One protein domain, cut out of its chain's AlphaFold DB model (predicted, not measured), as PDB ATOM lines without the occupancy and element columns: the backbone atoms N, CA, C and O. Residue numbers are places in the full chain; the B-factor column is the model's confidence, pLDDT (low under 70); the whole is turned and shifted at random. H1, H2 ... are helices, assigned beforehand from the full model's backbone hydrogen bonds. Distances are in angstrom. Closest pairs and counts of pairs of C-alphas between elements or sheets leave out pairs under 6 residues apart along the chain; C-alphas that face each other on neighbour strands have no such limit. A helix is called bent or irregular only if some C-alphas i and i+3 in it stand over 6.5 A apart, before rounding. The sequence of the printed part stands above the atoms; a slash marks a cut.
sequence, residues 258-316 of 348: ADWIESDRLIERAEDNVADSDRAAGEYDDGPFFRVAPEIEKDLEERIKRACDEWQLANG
ATOM      1  N   ALA A 258     242.236 158.195 239.083       95.06
ATOM      2  CA  ALA A 258     243.127 158.406 240.222       95.06
ATOM      3  C   ALA A 258     243.641 157.109 240.881       95.06
ATOM      4  O   ALA A 258     244.747 157.095 241.424       95.06
ATOM      5  N   ASP A 259     242.869 156.021 240.814       93.50
ATOM      6  CA  ASP A 259     243.230 154.736 241.417       93.50
ATOM      7  C   ASP A 259     244.150 153.890 240.503       93.50
ATOM      8  O   ASP A 259     244.697 152.888 240.955       93.50
ATOM      9  N   TRP A 260     244.373 154.302 239.243       92.88
ATOM     10  CA  TRP A 260     245.114 153.534 238.220       92.88
ATOM     11  C   TRP A 260     246.373 154.218 237.668       92.88
ATOM     12  O   TRP A 260     247.071 153.643 236.839       92.88
ATOM     13  N   ILE A 261     246.682 155.439 238.101       93.62
ATOM     14  CA  ILE A 261     247.825 156.229 237.599       93.62
ATOM     15  C   ILE A 261     249.158 155.948 238.315       93.62
ATOM     16  O   ILE A 261     250.114 156.685 238.093       93.62
ATOM     17  N   GLU A 262     249.223 154.933 239.188       94.00
ATOM     18  CA  GLU A 262     250.431 154.574 239.967       94.00
ATOM     19  C   GLU A 262     251.062 155.789 240.680       94.00
ATOM     20  O   GLU A 262     252.275 156.008 240.659       94.00
ATOM     21  N   SER A 263     250.214 156.636 241.277       92.88
ATOM     22  CA  SER A 263     250.659 157.901 241.880       92.88
ATOM     23  C   SER A 263     251.596 157.710 243.081       92.88
ATOM     24  O   SER A 263     252.380 158.601 243.401       92.88
ATOM     25  N   ASP A 264     251.570 156.533 243.697       91.50
ATOM     26  CA  ASP A 264     252.451 156.096 244.780       91.50
ATOM     27  C   ASP A 264     253.900 155.837 244.334       91.50
ATOM     28  O   ASP A 264     254.787 155.736 245.176       91.50
ATOM     29  N   ARG A 265     254.162 155.751 243.021       93.12
ATOM     30  CA  ARG A 265     255.503 155.515 242.452       93.12
ATOM     31  C   ARG A 265     256.005 156.668 241.591       93.12
ATOM     32  O   ARG A 265     256.930 156.500 240.800       93.12
ATOM     33  N   LEU A 266     255.408 157.852 241.712       94.50
ATOM     34  CA  LEU A 266     255.748 158.984 240.847       94.50
ATOM     35  C   LEU A 266     257.186 159.460 241.013       94.50
ATOM     36  O   LEU A 266     257.836 159.748 240.011       94.50
ATOM     37  N   ILE A 267     257.676 159.548 242.252       95.62
ATOM     38  CA  ILE A 267     259.050 159.989 242.513       95.62
ATOM     39  C   ILE A 267     260.042 158.943 242.013       95.62
ATOM     40  O   ILE A 267     260.966 159.301 241.292       95.62
ATOM     41  N   GLU A 268     259.798 157.662 242.297       93.75
ATOM     42  CA  GLU A 268     260.609 156.549 241.785       93.75
ATOM     43  C   GLU A 268     260.671 156.570 240.250       93.75
ATOM     44  O   GLU A 268     261.750 156.603 239.662       93.75
ATOM     45  N   ARG A 269     259.516 156.673 239.583       94.44
ATOM     46  CA  ARG A 269     259.445 156.737 238.121       94.44
ATOM     47  C   ARG A 269     260.117 157.990 237.561       94.44
ATOM     48  O   ARG A 269     260.663 157.955 236.461       94.44
ATOM     49  N   ALA A 270     260.062 159.112 238.274       94.56
ATOM     50  CA  ALA A 270     260.783 160.318 237.887       94.56
ATOM     51  C   ALA A 270     262.301 160.129 238.011       94.56
ATOM     52  O   ALA A 270     263.021 160.591 237.130       94.56
ATOM     53  N   GLU A 271     262.790 159.448 239.051       93.56
ATOM     54  CA  GLU A 271     264.212 159.117 239.197       93.56
ATOM     55  C   GLU A 271     264.701 158.203 238.073       93.56
ATOM     56  O   GLU A 271     265.712 158.525 237.446       93.56
ATOM     57  N   ASP A 272     263.950 157.145 237.756       91.62
ATOM     58  CA  ASP A 272     264.258 156.241 236.639       91.62
ATOM     59  C   ASP A 272     264.339 157.015 235.310       91.62
ATOM     60  O   ASP A 272     265.317 156.915 234.570       91.62
ATOM     61  N   ASN A 273     263.357 157.882 235.037       92.56
ATOM     62  CA  ASN A 273     263.343 158.689 233.813       92.56
ATOM     63  C   ASN A 273     264.477 159.726 233.752       92.56
ATOM     64  O   ASN A 273     264.919 160.086 232.661       92.56
ATOM     65  N   VAL A 274     264.923 160.260 234.895       92.69
ATOM     66  CA  VAL A 274     266.069 161.182 234.931       92.69
ATOM     67  C   VAL A 274     267.351 160.435 234.602       92.69
ATOM     68  O   VAL A 274     268.146 160.968 233.829       92.69
ATOM     69  N   ALA A 275     267.527 159.218 235.124       86.62
ATOM     70  CA  ALA A 275     268.684 158.375 234.832       86.62
ATOM     71  C   ALA A 275     268.781 158.002 233.340       86.62
ATOM     72  O   ALA A 275     269.881 157.937 232.796       86.62
ATOM     73  N   ASP A 276     267.641 157.836 232.667       87.50
ATOM     74  CA  ASP A 276     267.572 157.515 231.234       87.50
ATOM     75  C   ASP A 276     267.594 158.755 230.311       87.50
ATOM     76  O   ASP A 276     267.573 158.631 229.083       87.50
ATOM     77  N   SER A 277     267.607 159.974 230.859       87.88
ATOM     78  CA  SER A 277     267.456 161.202 230.070       87.88
ATOM     79  C   SER A 277     268.794 161.743 229.546       87.88
ATOM     80  O   SER A 277     269.554 162.342 230.308       87.88
ATOM     81  N   ASP A 278     268.989 161.746 228.221       86.25
ATOM     82  CA  ASP A 278     270.144 162.360 227.520       86.25
ATOM     83  C   ASP A 278     270.413 163.832 227.897       86.25
ATOM     84  O   ASP A 278     271.520 164.350 227.736       86.25
ATOM     85  N   ARG A 279     269.386 164.547 228.370       84.38
ATOM     86  CA  ARG A 279     269.494 165.955 228.775       84.38
ATOM     87  C   ARG A 279     270.119 166.140 230.160       84.38
ATOM     88  O   ARG A 279     270.652 167.217 230.431       84.38
ATOM     89  N   ALA A 280     269.959 165.164 231.048       80.88
ATOM     90  CA  ALA A 280     270.138 165.340 232.489       80.88
ATOM     91  C   ALA A 280     271.030 164.273 233.132       80.88
ATOM     92  O   ALA A 280     271.659 164.579 234.139       80.88
ATOM     93  N   ALA A 281     271.119 163.074 232.553       76.12
ATOM     94  CA  ALA A 281     271.999 162.015 233.022       76.12
ATOM     95  C   ALA A 281     273.406 162.182 232.435       76.12
ATOM     96  O   ALA A 281     273.633 161.976 231.240       76.12
ATOM     97  N   GLY A 282     274.375 162.552 233.271       80.31
ATOM     98  CA  GLY A 282     275.783 162.287 232.987       80.31
ATOM     99  C   GLY A 282     276.154 160.843 233.343       80.31
ATOM    100  O   GLY A 282     275.580 160.266 234.258       80.31
ATOM    101  N   GLU A 283     277.190 160.282 232.701       77.38
ATOM    102  CA  GLU A 283     277.731 158.929 232.987       77.38
ATOM    103  C   GLU A 283     278.148 158.692 234.458       77.38
ATOM    104  O   GLU A 283     278.512 157.576 234.828       77.38
ATOM    105  N   TYR A 284     278.142 159.736 235.291       84.38
ATOM    106  CA  TYR A 284     278.558 159.702 236.693       84.38
ATOM    107  C   TYR A 284     277.522 160.300 237.652       84.38
ATOM    108  O   TYR A 284     277.828 160.471 238.834       84.38
ATOM    109  N   ASP A 285     276.332 160.647 237.161       84.38
ATOM    110  CA  ASP A 285     275.262 161.142 238.016       84.38
ATOM    111  C   ASP A 285     274.485 159.948 238.579       84.38
ATOM    112  O   ASP A 285     273.546 159.449 237.969       84.38
ATOM    113  N   ASP A 286     274.909 159.475 239.752       82.44
ATOM    114  CA  ASP A 286     274.181 158.472 240.531       82.44
ATOM    115  C   ASP A 286     273.241 159.156 241.538       82.44
ATOM    116  O   ASP A 286     273.626 160.090 242.253       82.44
ATOM    117  N   GLY A 287     272.001 158.664 241.598       83.25
ATOM    118  CA  GLY A 287     270.934 159.177 242.458       83.25
ATOM    119  C   GLY A 287     271.202 159.068 243.975       83.25
ATOM    120  O   GLY A 287     272.225 158.538 244.423       83.25
ATOM    121  N   PRO A 288     270.276 159.563 244.820       88.75
ATOM    122  CA  PRO A 288     268.922 160.005 244.471       88.75
ATOM    123  C   PRO A 288     268.892 161.417 243.876       88.75
ATOM    124  O   PRO A 288     269.511 162.342 244.419       88.75
ATOM    125  N   PHE A 289     268.135 161.575 242.791       90.38
ATOM    126  CA  PHE A 289     267.911 162.854 242.113       90.38
ATOM    127  C   PHE A 289     266.857 163.688 242.845       90.38
ATOM    128  O   PHE A 289     266.964 164.916 242.901       90.38
ATOM    129  N   PHE A 290     265.883 163.028 243.477       93.50
ATOM    130  CA  PHE A 290     264.807 163.671 244.222       93.50
ATOM    131  C   PHE A 290     264.834 163.216 245.685       93.50
ATOM    132  O   PHE A 290     264.461 162.104 246.036       93.50
ATOM    133  N   ARG A 291     265.252 164.107 246.592       94.69
ATOM    134  CA  ARG A 291     265.183 163.857 248.042       94.69
ATOM    135  C   ARG A 291     263.900 164.443 248.606       94.69
ATOM    136  O   ARG A 291     263.886 165.590 249.054       94.69
ATOM    137  N   VAL A 292     262.833 163.657 248.566       95.38
ATOM    138  CA  VAL A 292     261.504 164.052 249.041       95.38
ATOM    139  C   VAL A 292     261.222 163.379 250.384       95.38
ATOM    140  O   VAL A 292     261.565 162.218 250.592       95.38
ATOM    141  N   ALA A 293     260.655 164.124 251.335       96.19
ATOM    142  CA  ALA A 293     260.197 163.540 252.592       96.19
ATOM    143  C   ALA A 293     258.873 162.780 252.359       96.19
ATOM    144  O   ALA A 293     258.055 163.270 251.575       96.19
ATOM    145  N   PRO A 294     258.610 161.645 253.039       94.75
ATOM    146  CA  PRO A 294     257.413 160.830 252.794       94.75
ATOM    147  C   PRO A 294     256.089 161.604 252.892       94.75
ATOM    148  O   PRO A 294     255.139 161.331 252.167       94.75
ATOM    149  N   GLU A 295     256.013 162.602 253.773       94.38
ATOM    150  CA  GLU A 295     254.839 163.463 253.919       94.38
ATOM    151  C   GLU A 295     254.586 164.371 252.706       94.38
ATOM    152  O   GLU A 295     253.434 164.655 252.390       94.38
ATOM    153  N   ILE A 296     255.643 164.808 252.018       95.62
ATOM    154  CA  ILE A 296     255.542 165.632 250.807       95.62
ATOM    155  C   ILE A 296     255.186 164.760 249.603       95.62
ATOM    156  O   ILE A 296     254.393 165.172 248.764       95.62
ATOM    157  N   GLU A 297     255.735 163.549 249.538       95.44
ATOM    158  CA  GLU A 297     255.373 162.565 248.516       95.44
ATOM    159  C   GLU A 297     253.890 162.193 248.611       95.44
ATOM    160  O   GLU A 297     253.174 162.236 247.612       95.44
ATOM    161  N   LYS A 298     253.394 161.957 249.828       94.25
ATOM    162  CA  LYS A 298     251.971 161.716 250.066       94.25
ATOM    163  C   LYS A 298     251.087 162.912 249.680       94.25
ATOM    164  O   LYS A 298     250.035 162.717 249.080       94.25
ATOM    165  N   ASP A 299     251.490 164.145 250.002       94.81
ATOM    166  CA  ASP A 299     250.758 165.352 249.569       94.81
ATOM    167  C   ASP A 299     250.706 165.458 248.035       94.81
ATOM    168  O   ASP A 299     249.662 165.784 247.465       94.81
ATOM    169  N   LEU A 300     251.806 165.138 247.347       95.12
ATOM    170  CA  LEU A 300     251.850 165.090 245.886       95.12
ATOM    171  C   LEU A 300     250.897 164.025 245.322       95.12
ATOM    172  O   LEU A 300     250.130 164.328 244.406       95.12
ATOM    173  N   GLU A 301     250.903 162.817 245.891       95.38
ATOM    174  CA  GLU A 301     249.983 161.730 245.534       95.38
ATOM    175  C   GLU A 301     248.520 162.186 245.660       95.38
ATOM    176  O   GLU A 301     247.743 162.090 244.707       95.38
ATOM    177  N   GLU A 302     248.144 162.760 246.808       94.06
ATOM    178  CA  GLU A 302     246.785 163.249 247.072       94.06
ATOM    179  C   GLU A 302     246.367 164.370 246.105       94.06
ATOM    180  O   GLU A 302     245.218 164.411 245.653       94.06
ATOM    181  N   ARG A 303     247.287 165.277 245.752       94.06
ATOM    182  CA  ARG A 303     247.034 166.354 244.779       94.06
ATOM    183  C   ARG A 303     246.782 165.819 243.380       94.06
ATOM    184  O   ARG A 303     245.867 166.296 242.716       94.06
ATOM    185  N   ILE A 304     247.574 164.849 242.938       95.69
ATOM    186  CA  ILE A 304     247.442 164.275 241.599       95.69
ATOM    187  C   ILE A 304     246.162 163.447 241.503       95.69
ATOM    188  O   ILE A 304     245.407 163.616 240.546       95.69
ATOM    189  N   LYS A 305     245.853 162.635 242.521       94.38
ATOM    190  CA  LYS A 305     244.576 161.910 242.599       94.38
ATOM    191  C   LYS A 305     243.385 162.860 242.505       94.38
ATOM    192  O   LYS A 305     242.495 162.645 241.685       94.38
ATOM    193  N   ARG A 306     243.407 163.957 243.271       93.00
ATOM    194  CA  ARG A 306     242.363 164.988 243.220       93.00
ATOM    195  C   ARG A 306     242.254 165.641 241.840       93.00
ATOM    196  O   ARG A 306     241.145 165.773 241.339       93.00
ATOM    197  N   ALA A 307     243.374 165.993 241.210       94.38
ATOM    198  CA  ALA A 307     243.375 166.569 239.863       94.38
ATOM    199  C   ALA A 307     242.785 165.605 238.815       94.38
ATOM    200  O   ALA A 307     242.072 166.032 237.907       94.38
ATOM    201  N   CYS A 308     243.037 164.300 238.946       94.94
ATOM    202  CA  CYS A 308     242.427 163.286 238.087       94.94
ATOM    203  C   CYS A 308     240.919 163.154 238.314       94.94
ATOM    204  O   CYS A 308     240.180 163.082 237.333       94.94
ATOM    205  N   ASP A 309     240.459 163.151 239.567       93.44
ATOM    206  CA  ASP A 309     239.025 163.116 239.885       93.44
ATOM    207  C   ASP A 309     238.307 164.370 239.344       93.44
ATOM    208  O   ASP A 309     237.266 164.266 238.694       93.44
ATOM    209  N   GLU A 310     238.902 165.549 239.546       91.81
ATOM    210  CA  GLU A 310     238.446 166.838 239.009       91.81
ATOM    211  C   GLU A 310     238.291 166.801 237.492       91.81
ATOM    212  O   GLU A 310     237.239 167.148 236.951       91.81
ATOM    213  N   TRP A 311     239.335 166.347 236.802       94.56
ATOM    214  CA  TRP A 311     239.338 166.239 235.352       94.56
ATOM    215  C   TRP A 311     238.304 165.225 234.855       94.56
ATOM    216  O   TRP A 311     237.568 165.512 233.909       94.56
ATOM    217  N   GLN A 312     238.207 164.061 235.500       94.88
ATOM    218  CA  GLN A 312     237.238 163.029 235.142       94.88
ATOM    219  C   GLN A 312     235.803 163.561 235.279       94.88
ATOM    220  O   GLN A 312     235.002 163.399 234.355       94.88
ATOM    221  N   LEU A 313     235.496 164.261 236.376       90.44
ATOM    222  CA  LEU A 313     234.179 164.852 236.606       90.44
ATOM    223  C   LEU A 313     233.864 165.985 235.624       90.44
ATOM    224  O   LEU A 313     232.788 165.994 235.028       90.44
ATOM    225  N   ALA A 314     234.801 166.916 235.420       90.00
ATOM    226  CA  ALA A 314     234.619 168.066 234.532       90.00
ATOM    227  C   ALA A 314     234.314 167.658 233.082       90.00
ATOM    228  O   ALA A 314     233.661 168.401 232.352       90.00
ATOM    229  N   ASN A 315     234.758 166.467 232.674       93.88
ATOM    230  CA  ASN A 315     234.528 165.919 231.341       93.88
ATOM    231  C   ASN A 315     233.394 164.879 231.292       93.88
ATOM    232  O   ASN A 315     233.155 164.293 230.237       93.88
ATOM    233  N   GLY A 316     232.696 164.628 232.408       92.75
ATOM    234  CA  GLY A 316     231.622 163.633 232.481       92.75
ATOM    235  C   GLY A 316     232.087 162.209 232.161       92.75
ATOM    236  O   GLY A 316     231.314 161.405 231.638       92.75
TER     237      GLY A 316
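What this domain is: This is residues 258 to 316 of the 348 residues of an uncharacterized protein of Rhizobium subbaraonis (UniProt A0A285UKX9). Two helices stand as a lopsided T: the first turns of H1 meet the middle part of the longer H2, and H1 runs off to one side. From the far end of H1, the long link of residues 276 to 293 runs on outward, turns round and folds back past H1 to the beginning of H2. The printed part has 59 residues with two named helices, H1 then H2, and no named strand; the class is all helix. It is loose, with a radius of gyration of the C-alphas of 14.4 A, and elongated, spanning 47 by 25 by 15 A.

How they stand to each other: Start with H1, residues 263 to 275, and H2, residues 294 to 314, which touch with 7 pairs of C-alphas within 8 A. Look at Ser 263 and Glu 301: their C-alphas, the closest of the two helices, are 5.3 A apart. H1 touches H2 with residues 263 to 267 alone, and H2 touches H1 with residues 297 to 305 alone. Their lines are only just about perpendicular, at 71 degrees. In H2 every O i to N i+4 pair is within hydrogen-bond range; in H1 7 of 9 are.

Where its parts are: Find C-alpha 263 at (250.659, 157.901, 241.880); from there H1 runs 19.4 A to C-alpha 275. H1 is irregular: C-alphas 264 and 267 are 8.0 A apart. Next find C-alpha 294 at (257.413, 160.830, 252.794), where H2 begins; it runs 30.1 A to C-alpha 314 at (234.619, 168.066, 234.532).

The domain as a whole: The C-alphas of Tyr 284 and Gly 316, the two farthest apart, are 47.3 A from each other. The link from H1 to H2 is long, with 18 residues. The printed part has no cut, and no printed residue of this model has a pLDDT under 70.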